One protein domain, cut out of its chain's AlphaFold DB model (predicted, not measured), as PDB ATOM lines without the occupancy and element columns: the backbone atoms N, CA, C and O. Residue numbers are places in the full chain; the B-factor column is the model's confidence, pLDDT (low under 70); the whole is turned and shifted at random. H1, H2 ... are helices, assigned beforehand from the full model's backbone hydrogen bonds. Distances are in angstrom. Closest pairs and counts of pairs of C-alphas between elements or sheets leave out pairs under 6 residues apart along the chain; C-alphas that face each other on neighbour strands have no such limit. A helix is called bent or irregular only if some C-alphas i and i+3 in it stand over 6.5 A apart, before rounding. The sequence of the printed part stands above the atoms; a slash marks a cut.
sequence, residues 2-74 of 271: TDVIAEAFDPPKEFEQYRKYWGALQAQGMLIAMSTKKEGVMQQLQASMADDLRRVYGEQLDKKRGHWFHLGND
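Overview. This is residues 2 to 74 of the 271 residues of a protein of Nostoc sphaeroides CCNUC1 (UniProt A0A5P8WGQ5). A helical hairpin of H2b and H3, with H4 packed across H2b, makes a small body. Arm H2a leads away from it to H1, and residues 2 to 14 stick out as a tail. The 73 printed residues, with four named helices, H1 to H4, are all helix in class, loose with a radius of gyration of the C-alphas of 16.3 A, spanning 52 by 33 by 20 A.

Arrangement. H1, residues 2 to 8, touches no helix. H2, residues 14 to 35, assigned as one helix by its hydrogen bonds, is bent, C-alphas 21 and 24 being 7.6 A apart; its arms are H2a, to residue 21, and H2b, from 24. H2b and H3, residues 41 to 57, form a hairpin, opposite ways at a shallow tilt of 9 degrees; their closest C-alphas, Ala 24 and Tyr 57, are 6.0 A apart. H4, residues 59 to 71, touches H2b at residues 24 to 29 alone, about perpendicular at 74 degrees; the closest C-alphas, Ala 24 and Leu 61, are 5.1 A apart. Every O i to N i+4 pair is within hydrogen-bond range in H1, H2a, H2b and H3, and 6 of 9 in H4, only just irregular with C-alphas 63 and 66 6.52 A apart.

Along the chain. C-alpha 2 begins H1 at (-46.373, 12.331, -25.864). H3 is 24.1 A long; H4, 19.3 A, ends at C-alpha 71 (-30.751, -8.439, 9.572).

Size, cuts and confidence. The printed part has no cut, and its links are tight. Model pLDDT is under 70 at residues 2 to 15 and 36 to 41.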
ATOM      1  N   THR A   2     -47.075  12.854 -27.050       47.66
ATOM      2  CA  THR A   2     -46.373  12.331 -25.864       47.66
ATOM      3  C   THR A   2     -47.023  11.090 -25.236       47.66
ATOM      4  O   THR A   2     -46.304  10.260 -24.693       47.66
ATOM      5  N   ASP A   3     -48.342  10.905 -25.368       49.75
ATOM      6  CA  ASP A   3     -49.053   9.788 -24.717       49.75
ATOM      7  C   ASP A   3     -48.807   8.416 -25.368       49.75
ATOM      8  O   ASP A   3     -48.720   7.411 -24.672       49.75
ATOM      9  N   VAL A   4     -48.583   8.360 -26.687       51.31
ATOM     10  CA  VAL A   4     -48.362   7.089 -27.410       51.31
ATOM     11  C   VAL A   4     -47.009   6.459 -27.054       51.31
ATOM     12  O   VAL A   4     -46.878   5.241 -27.031       51.31
ATOM     13  N   ILE A   5     -46.000   7.277 -26.735       48.19
ATOM     14  CA  ILE A   5     -44.680   6.791 -26.304       48.19
ATOM     15  C   ILE A   5     -44.742   6.284 -24.856       48.19
ATOM     16  O   ILE A   5     -44.122   5.271 -24.554       48.19
ATOM     17  N   ALA A   6     -45.521   6.933 -23.984       46.91
ATOM     18  CA  ALA A   6     -45.712   6.500 -22.598       46.91
ATOM     19  C   ALA A   6     -46.561   5.217 -22.477       46.91
ATOM     20  O   ALA A   6     -46.329   4.418 -21.574       46.91
ATOM     21  N   GLU A   7     -47.513   4.994 -23.391       46.78
ATOM     22  CA  GLU A   7     -48.271   3.736 -23.474       46.78
ATOM     23  C   GLU A   7     -47.485   2.607 -24.159       46.78
ATOM     24  O   GLU A   7     -47.613   1.448 -23.765       46.78
ATOM     25  N   ALA A   8     -46.649   2.919 -25.159       51.62
ATOM     26  CA  ALA A   8     -45.805   1.927 -25.834       51.62
ATOM     27  C   ALA A   8     -44.592   1.499 -24.988       51.62
ATOM     28  O   ALA A   8     -44.140   0.358 -25.090       51.62
ATOM     29  N   PHE A   9     -44.087   2.396 -24.139       48.75
ATOM     30  CA  PHE A   9     -43.024   2.148 -23.171       48.75
ATOM     31  C   PHE A   9     -43.563   2.408 -21.766       48.75
ATOM     32  O   PHE A   9     -43.310   3.464 -21.192       48.75
ATOM     33  N   ASP A  10     -44.298   1.440 -21.212       44.53
ATOM     34  CA  ASP A  10     -44.672   1.426 -19.792       44.53
ATOM     35  C   ASP A  10     -43.359   1.574 -18.987       44.53
ATOM     36  O   ASP A  10     -42.519   0.665 -19.022       44.53
ATOM     37  N   PRO A  11     -43.092   2.733 -18.349       46.72
ATOM     38  CA  PRO A  11     -41.815   2.966 -17.688       46.72
ATOM     39  C   PRO A  11     -41.637   1.917 -16.585       46.72
ATOM     40  O   PRO A  11     -42.643   1.482 -16.015       46.72
ATOM     41  N   PRO A  12     -40.405   1.498 -16.235       51.03
ATOM     42  CA  PRO A  12     -40.213   0.420 -15.272       51.03
ATOM     43  C   PRO A  12     -40.743   0.815 -13.881       51.03
ATOM     44  O   PRO A  12     -40.021   1.342 -13.034       51.03
ATOM     45  N   LYS A  13     -42.020   0.513 -13.608       53.88
ATOM     46  CA  LYS A  13     -42.676   0.611 -12.286       53.88
ATOM     47  C   LYS A  13     -41.988  -0.287 -11.243       53.88
ATOM     48  O   LYS A  13     -42.230  -0.181 -10.042       53.88
ATOM     49  N   GLU A  14     -41.098  -1.158 -11.709       59.72
ATOM     50  CA  GLU A  14     -40.276  -2.105 -10.961       59.72
ATOM     51  C   GLU A  14     -39.334  -1.408  -9.971       59.72
ATOM     52  O   GLU A  14     -39.245  -1.819  -8.811       59.72
ATOM     53  N   PHE A  15     -38.716  -0.289 -10.370       65.62
ATOM     54  CA  PHE A  15     -37.841   0.472  -9.472       65.62
ATOM     55  C   PHE A  15     -38.610   1.169  -8.351       65.62
ATOM     56  O   PHE A  15     -38.053   1.386  -7.274       65.62
ATOM     57  N   GLU A  16     -39.883   1.510  -8.568       76.44
ATOM     58  CA  GLU A  16     -40.712   2.127  -7.534       76.44
ATOM     59  C   GLU A  16     -41.026   1.124  -6.420       76.44
ATOM     60  O   GLU A  16     -40.891   1.450  -5.242       76.44
ATOM     61  N   GLN A  17     -41.375  -0.116  -6.776       82.06
ATOM     62  CA  GLN A  17     -41.632  -1.172  -5.792       82.06
ATOM     63  C   GLN A  17     -40.361  -1.580  -5.056       82.06
ATOM     64  O   GLN A  17     -40.371  -1.682  -3.830       82.06
ATOM     65  N   TYR A  18     -39.241  -1.697  -5.774       85.06
ATOM     66  CA  TYR A  18     -37.940  -1.883  -5.140       85.06
ATOM     67  C   TYR A  18     -37.643  -0.760  -4.138       85.06
ATOM     68  O   TYR A  18     -37.271  -1.020  -2.995       85.06
ATOM     69  N   ARG A  19     -37.848   0.505  -4.531       84.62
ATOM     70  CA  ARG A  19     -37.636   1.663  -3.652       84.62
ATOM     71  C   ARG A  19     -38.564   1.643  -2.437       84.62
ATOM     72  O   ARG A  19     -38.112   1.986  -1.349       84.62
ATOM     73  N   LYS A  20     -39.825   1.234  -2.590       85.88
ATOM     74  CA  LYS A  20     -40.771   1.091  -1.469       85.88
ATOM     75  C   LYS A  20     -40.346  -0.014  -0.503       85.88
ATOM     76  O   LYS A  20     -40.422   0.183   0.705       85.88
ATOM     77  N   TYR A  21     -39.881  -1.146  -1.026       89.12
ATOM     78  CA  TYR A  21     -39.524  -2.310  -0.219       89.12
ATOM     79  C   TYR A  21     -38.159  -2.148   0.471       89.12
ATOM     80  O   TYR A  21     -38.044  -2.274   1.691       89.12
ATOM     81  N   TRP A  22     -37.126  -1.817  -0.305       92.06
ATOM     82  CA  TRP A  22     -35.731  -1.773   0.140       92.06
ATOM     83  C   TRP A  22     -35.211  -0.364   0.418       92.06
ATOM     84  O   TRP A  22     -34.265  -0.212   1.183       92.06
ATOM     85  N   GLY A  23     -35.801   0.679  -0.174       90.88
ATOM     86  CA  GLY A  23     -35.191   2.013  -0.241       90.88
ATOM     87  C   GLY A  23     -34.926   2.661   1.117       90.88
ATOM     88  O   GLY A  23     -33.824   3.159   1.340       90.88
ATOM     89  N   ALA A  24     -35.885   2.608   2.046       91.75
ATOM     90  CA  ALA A  24     -35.693   3.150   3.395       91.75
ATOM     91  C   ALA A  24     -34.617   2.376   4.178       91.75
ATOM     92  O   ALA A  24     -33.803   2.970   4.881       91.75
ATOM     93  N   LEU A  25     -34.572   1.050   4.019       93.06
ATOM     94  CA  LEU A  25     -33.577   0.202   4.671       93.06
ATOM     95  C   LEU A  25     -32.172   0.417   4.083       93.06
ATOM     96  O   LEU A  25     -31.211   0.550   4.836       93.06
ATOM     97  N   GLN A  26     -32.063   0.503   2.756       92.56
ATOM     98  CA  GLN A  26     -30.825   0.814   2.040       92.56
ATOM     99  C   GLN A  26     -30.273   2.182   2.458       92.56
ATOM    100  O   GLN A  26     -29.097   2.302   2.800       92.56
ATOM    101  N   ALA A  27     -31.133   3.205   2.478       91.81
ATOM    102  CA  ALA A  27     -30.786   4.549   2.925       91.81
ATOM    103  C   ALA A  27     -30.271   4.549   4.372       91.81
ATOM    104  O   ALA A  27     -29.239   5.151   4.669       91.81
ATOM    105  N   GLN A  28     -30.946   3.814   5.257       92.06
ATOM    106  CA  GLN A  28     -30.532   3.686   6.647       92.06
ATOM    107  C   GLN A  28     -29.178   2.977   6.793       92.06
ATOM    108  O   GLN A  28     -28.330   3.427   7.565       92.06
ATOM    109  N   GLY A  29     -28.947   1.898   6.041       91.62
ATOM    110  CA  GLY A  29     -27.665   1.198   6.015       91.62
ATOM    111  C   GLY A  29     -26.519   2.090   5.545       91.62
ATOM    112  O   GLY A  29     -25.452   2.099   6.158       91.62
ATOM    113  N   MET A  30     -26.756   2.897   4.506       90.94
ATOM    114  CA  MET A  30     -25.782   3.865   3.998       90.94
ATOM    115  C   MET A  30     -25.421   4.903   5.066       90.94
ATOM    116  O   MET A  30     -24.238   5.126   5.319       90.94
ATOM    117  N   LEU A  31     -26.416   5.490   5.745       89.94
ATOM    118  CA  LEU A  31     -26.175   6.444   6.834       89.94
ATOM    119  C   LEU A  31     -25.345   5.817   7.961       89.94
ATOM    120  O   LEU A  31     -24.429   6.458   8.466       89.94
ATOM    121  N   ILE A  32     -25.620   4.561   8.331       89.38
ATOM    122  CA  ILE A  32     -24.851   3.831   9.353       89.38
ATOM    123  C   ILE A  32     -23.406   3.587   8.894       89.38
ATOM    124  O   ILE A  32     -22.477   3.790   9.676       89.38
ATOM    125  N   ALA A  33     -23.203   3.186   7.637       86.81
ATOM    126  CA  ALA A  33     -21.875   2.957   7.066       86.81
ATOM    127  C   ALA A  33     -21.044   4.248   6.936       86.81
ATOM    128  O   ALA A  33     -19.815   4.189   6.925       86.81
ATOM    129  N   MET A  34     -21.696   5.412   6.850       81.94
ATOM    130  CA  MET A  34     -21.033   6.719   6.890       81.94
ATOM    131  C   MET A  34     -20.626   7.121   8.314       81.94
ATOM    132  O   MET A  34     -19.537   7.662   8.485       81.94
ATOM    133  N   SER A  35     -21.441   6.808   9.334       74.75
ATOM    134  CA  SER A  35     -21.162   7.146  10.745       74.75
ATOM    135  C   SER A  35     -19.857   6.560  11.287       74.75
ATOM    136  O   SER A  35     -19.318   7.055  12.271       74.75
ATOM    137  N   THR A  36     -19.366   5.469  10.699       65.50
ATOM    138  CA  THR A  36     -18.143   4.786  11.148       65.50
ATOM    139  C   THR A  36     -16.862   5.459  10.644       65.50
ATOM    140  O   THR A  36     -15.769   5.073  11.059       65.50
ATOM    141  N   LYS A  37     -16.961   6.476   9.773       61.00
ATOM    142  CA  LYS A  37     -15.821   7.216   9.213       61.00
ATOM    143  C   LYS A  37     -15.720   8.612   9.861       61.00
ATOM    144  O   LYS A  37     -16.656   9.390   9.769       61.00
ATOM    145  N   LYS A  38     -14.575   8.862  10.520       55.72
ATOM    146  CA  LYS A  38     -14.091  10.038  11.299       55.72
ATOM    147  C   LYS A  38     -14.893  11.363  11.282       55.72
ATOM    148  O   LYS A  38     -15.372  11.832  10.257       55.72
ATOM    149  N   GLU A  39     -14.891  12.009  12.453       61.19
ATOM    150  CA  GLU A  39     -15.580  13.260  12.813       61.19
ATOM    151  C   GLU A  39     -15.149  14.491  11.986       61.19
ATOM    152  O   GLU A  39     -13.980  14.633  11.622       61.19
ATOM    153  N   GLY A  40     -16.104  15.391  11.697       68.56
ATOM    154  CA  GLY A  40     -15.904  16.631  10.932       68.56
ATOM    155  C   GLY A  40     -16.872  16.783   9.747       68.56
ATOM    156  O   GLY A  40     -18.084  16.653   9.905       68.56
ATOM    157  N   VAL A  41     -16.338  17.033   8.543       63.31
ATOM    158  CA  VAL A  41     -17.097  17.284   7.290       63.31
ATOM    159  C   VAL A  41     -18.113  16.178   6.972       63.31
ATOM    160  O   VAL A  41     -19.218  16.456   6.507       63.31
ATOM    161  N   MET A  42     -17.777  14.922   7.285       71.44
ATOM    162  CA  MET A  42     -18.673  13.782   7.073       71.44
ATOM    163  C   MET A  42     -19.945  13.855   7.921       71.44
ATOM    164  O   MET A  42     -20.985  13.402   7.457       71.44
ATOM    165  N   GLN A  43     -19.904  14.466   9.112       77.50
ATOM    166  CA  GLN A  43     -21.090  14.617   9.963       77.50
ATOM    167  C   GLN A  43     -22.075  15.638   9.387       77.50
ATOM    168  O   GLN A  43     -23.278  15.395   9.402       77.50
ATOM    169  N   GLN A  44     -21.583  16.755   8.838       81.19
ATOM    170  CA  GLN A  44     -22.442  17.761   8.201       81.19
ATOM    171  C   GLN A  44     -23.099  17.211   6.932       81.19
ATOM    172  O   GLN A  44     -24.308  17.352   6.751       81.19
ATOM    173  N   LEU A  45     -22.321  16.524   6.087       83.56
ATOM    174  CA  LEU A  45     -22.850  15.849   4.903       83.56
ATOM    175  C   LEU A  45     -23.880  14.783   5.293       83.56
ATOM    176  O   LEU A  45     -24.962  14.729   4.718       83.56
ATOM    177  N   GLN A  46     -23.570  13.968   6.299       84.81
ATOM    178  CA  GLN A  46     -24.480  12.945   6.796       84.81
ATOM    179  C   GLN A  46     -25.783  13.543   7.333       84.81
ATOM    180  O   GLN A  46     -26.846  13.012   7.028       84.81
ATOM    181  N   ALA A  47     -25.719  14.623   8.116       85.50
ATOM    182  CA  ALA A  47     -26.902  15.292   8.648       85.50
ATOM    183  C   ALA A  47     -27.786  15.832   7.514       85.50
ATOM    184  O   ALA A  47     -28.978  15.533   7.479       85.50
ATOM    185  N   SER A  48     -27.185  16.516   6.534       87.62
ATOM    186  CA  SER A  48     -27.901  16.998   5.346       87.62
ATOM    187  C   SER A  48     -28.546  15.851   4.563       87.62
ATOM    188  O   SER A  48     -29.719  15.925   4.207       87.62
ATOM    189  N   MET A  49     -27.807  14.761   4.328       88.25
ATOM    190  CA  MET A  49     -28.336  13.583   3.638       88.25
ATOM    191  C   MET A  49     -29.467  12.921   4.425       88.25
ATOM    192  O   MET A  49     -30.450  12.488   3.832       88.25
ATOM    193  N   ALA A  50     -29.347  12.829   5.750       88.69
ATOM    194  CA  ALA A  50     -30.387  12.265   6.598       88.69
ATOM    195  C   ALA A  50     -31.680  13.085   6.510       88.69
ATOM    196  O   ALA A  50     -32.753  12.500   6.376       88.69
ATOM    197  N   ASP A  51     -31.591  14.415   6.518       90.25
ATOM    198  CA  ASP A  51     -32.760  15.286   6.395       90.25
ATOM    199  C   ASP A  51     -33.438  15.156   5.026       90.25
ATOM    200  O   ASP A  51     -34.663  15.017   4.954       90.25
ATOM    201  N   ASP A  52     -32.666  15.088   3.940       90.31
ATOM    202  CA  ASP A  52     -33.219  14.842   2.606       90.31
ATOM    203  C   ASP A  52     -33.859  13.452   2.487       90.31
ATOM    204  O   ASP A  52     -34.944  13.298   1.918       90.31
ATOM    205  N   LEU A  53     -33.251  12.426   3.083       90.06
ATOM    206  CA  LEU A  53     -33.817  11.078   3.112       90.06
ATOM    207  C   LEU A  53     -35.087  11.002   3.969       90.06
ATOM    208  O   LEU A  53     -36.012  10.275   3.600       90.06
ATOM    209  N   ARG A  54     -35.189  11.772   5.060       91.19
ATOM    210  CA  ARG A  54     -36.432  11.897   5.844       91.19
ATOM    211  C   ARG A  54     -37.544  12.567   5.049       91.19
ATOM    212  O   ARG A  54     -38.691  12.158   5.183       91.19
ATOM    213  N   ARG A  55     -37.237  13.525   4.169       90.69
ATOM    214  CA  ARG A  55     -38.246  14.102   3.255       90.69
ATOM    215  C   ARG A  55     -38.811  13.061   2.284       90.69
ATOM    216  O   ARG A  55     -39.968  13.155   1.896       90.69
ATOM    217  N   VAL A  56     -38.006  12.065   1.909       88.44
ATOM    218  CA  VAL A  56     -38.402  10.990   0.988       88.44
ATOM    219  C   VAL A  56     -39.135   9.846   1.692       88.44
ATOM    220  O   VAL A  56     -40.156   9.376   1.197       88.44
ATOM    221  N   TYR A  57     -38.590   9.349   2.804       88.19
ATOM    222  CA  TYR A  57     -39.054   8.122   3.465       88.19
ATOM    223  C   TYR A  57     -39.847   8.380   4.756       88.19
ATOM    224  O   TYR A  57     -40.424   7.450   5.323       88.19
ATOM    225  N   GLY A  58     -39.892   9.626   5.232       89.31
ATOM    226  CA  GLY A  58     -40.562  10.008   6.473       89.31
ATOM    227  C   GLY A  58     -40.044   9.227   7.680       89.31
ATOM    228  O   GLY A  58     -38.877   8.839   7.753       89.31
ATOM    229  N   GLU A  59     -40.954   8.923   8.607       83.88
ATOM    230  CA  GLU A  59     -40.661   8.126   9.805       83.88
ATOM    231  C   GLU A  59     -40.170   6.702   9.501       83.88
ATOM    232  O   GLU A  59     -39.624   6.039  10.384       83.88
ATOM    233  N   GLN A  60     -40.380   6.187   8.280       84.62
ATOM    234  CA  GLN A  60     -39.918   4.841   7.947       84.62
ATOM    235  C   GLN A  60     -38.394   4.740   7.968       84.62
ATOM    236  O   GLN A  60     -37.886   3.672   8.295       84.62
ATOM    237  N   LEU A  61     -37.671   5.824   7.670       88.00
ATOM    238  CA  LEU A  61     -36.209   5.820   7.698       88.00
ATOM    239  C   LEU A  61     -35.690   5.411   9.084       88.00
ATOM    240  O   LEU A  61     -34.992   4.407   9.222       88.00
ATOM    241  N   ASP A  62     -36.125   6.130  10.121       86.81
ATOM    242  CA  ASP A  62     -35.668   5.903  11.492       86.81
ATOM    243  C   ASP A  62     -36.181   4.553  12.045       86.81
ATOM    244  O   ASP A  62     -35.436   3.831  12.714       86.81
ATOM    245  N   LYS A  63     -37.409   4.131  11.687       87.69
ATOM    246  CA  LYS A  63     -37.963   2.810  12.066       87.69
ATOM    247  C   LYS A  63     -37.150   1.641  11.493       87.69
ATOM    248  O   LYS A  63     -37.024   0.599  12.138       87.69
ATOM    249  N   LYS A  64     -36.547   1.801  10.310       89.38
ATOM    250  CA  LYS A  64     -35.735   0.749   9.670       89.38
ATOM    251  C   LYS A  64     -34.354   0.575  10.304       89.38
ATOM    252  O   LYS A  64     -33.688  -0.412  10.000       89.38
ATOM    253  N   ARG A  65     -33.935   1.441  11.236       90.12
ATOM    254  CA  ARG A  65     -32.658   1.287  11.955       90.12
ATOM    255  C   ARG A  65     -32.589  -0.016  12.748       90.12
ATOM    256  O   ARG A  65     -31.596  -0.729  12.649       90.12
ATOM    257  N   GLY A  66     -33.640  -0.350  13.500       88.38
ATOM    258  CA  GLY A  66     -33.704  -1.614  14.243       88.38
ATOM    259  C   GLY A  66     -33.688  -2.826  13.310       88.38
ATOM    260  O   GLY A  66     -32.949  -3.779  13.546       88.38
ATOM    261  N   HIS A  67     -34.430  -2.744  12.201       89.44
ATOM    262  CA  HIS A  67     -34.489  -3.797  11.183       89.44
ATOM    263  C   HIS A  67     -33.122  -4.022  10.530       89.44
ATOM    264  O   HIS A  67     -32.733  -5.167  10.319       89.44
ATOM    265  N   TRP A  68     -32.373  -2.946  10.260       92.69
ATOM    266  CA  TRP A  68     -31.010  -3.038   9.746       92.69
ATOM    267  C   TRP A  68     -30.140  -3.886  10.670       92.69
ATOM    268  O   TRP A  68     -29.579  -4.877  10.222       92.69
ATOM    269  N   PHE A  69     -30.067  -3.564  11.962       91.81
ATOM    270  CA  PHE A  69     -29.257  -4.354  12.896       91.81
ATOM    271  C   PHE A  69     -29.771  -5.785  13.065       91.81
ATOM    272  O   PHE A  69     -28.957  -6.699  13.152       91.81
ATOM    273  N   HIS A  70     -31.091  -5.990  13.054       90.88
ATOM    274  CA  HIS A  70     -31.672  -7.326  13.152       90.88
ATOM    275  C   HIS A  70     -31.259  -8.229  11.982       90.88
ATOM    276  O   HIS A  70     -30.862  -9.366  12.219       90.88
ATOM    277  N   LEU A  71     -31.255  -7.712  10.746       90.50
ATOM    278  CA  LEU A  71     -30.751  -8.439   9.572       90.50
ATOM    279  C   LEU A  71     -29.284  -8.855   9.734       90.50
ATOM    280  O   LEU A  71     -28.887  -9.936   9.318       90.50
ATOM    281  N   GLY A  72     -28.469  -8.031  10.389       90.12
ATOM    282  CA  GLY A  72     -27.065  -8.354  10.643       90.12
ATOM    283  C   GLY A  72     -26.842  -9.539  11.596       90.12
ATOM    284  O   GLY A  72     -25.695  -9.963  11.757       90.12
ATOM    285  N   ASN A  73     -27.890 -10.076  12.233       91.69
ATOM    286  CA  ASN A  73     -27.771 -11.164  13.206       91.69
ATOM    287  C   ASN A  73     -27.685 -12.555  12.565       91.69
ATOM    288  O   ASN A  73     -27.197 -13.478  13.218       91.69
ATOM    289  N   ASP A  74     -28.109 -12.720  11.309       92.81
ATOM    290  CA  ASP A  74     -28.034 -13.996  10.595       92.81
ATOM    291  C   ASP A  74     -27.244 -13.886   9.275       92.81
ATOM    292  O   ASP A  74     -27.079 -12.793   8.726       92.81
TER     293      ASP A  74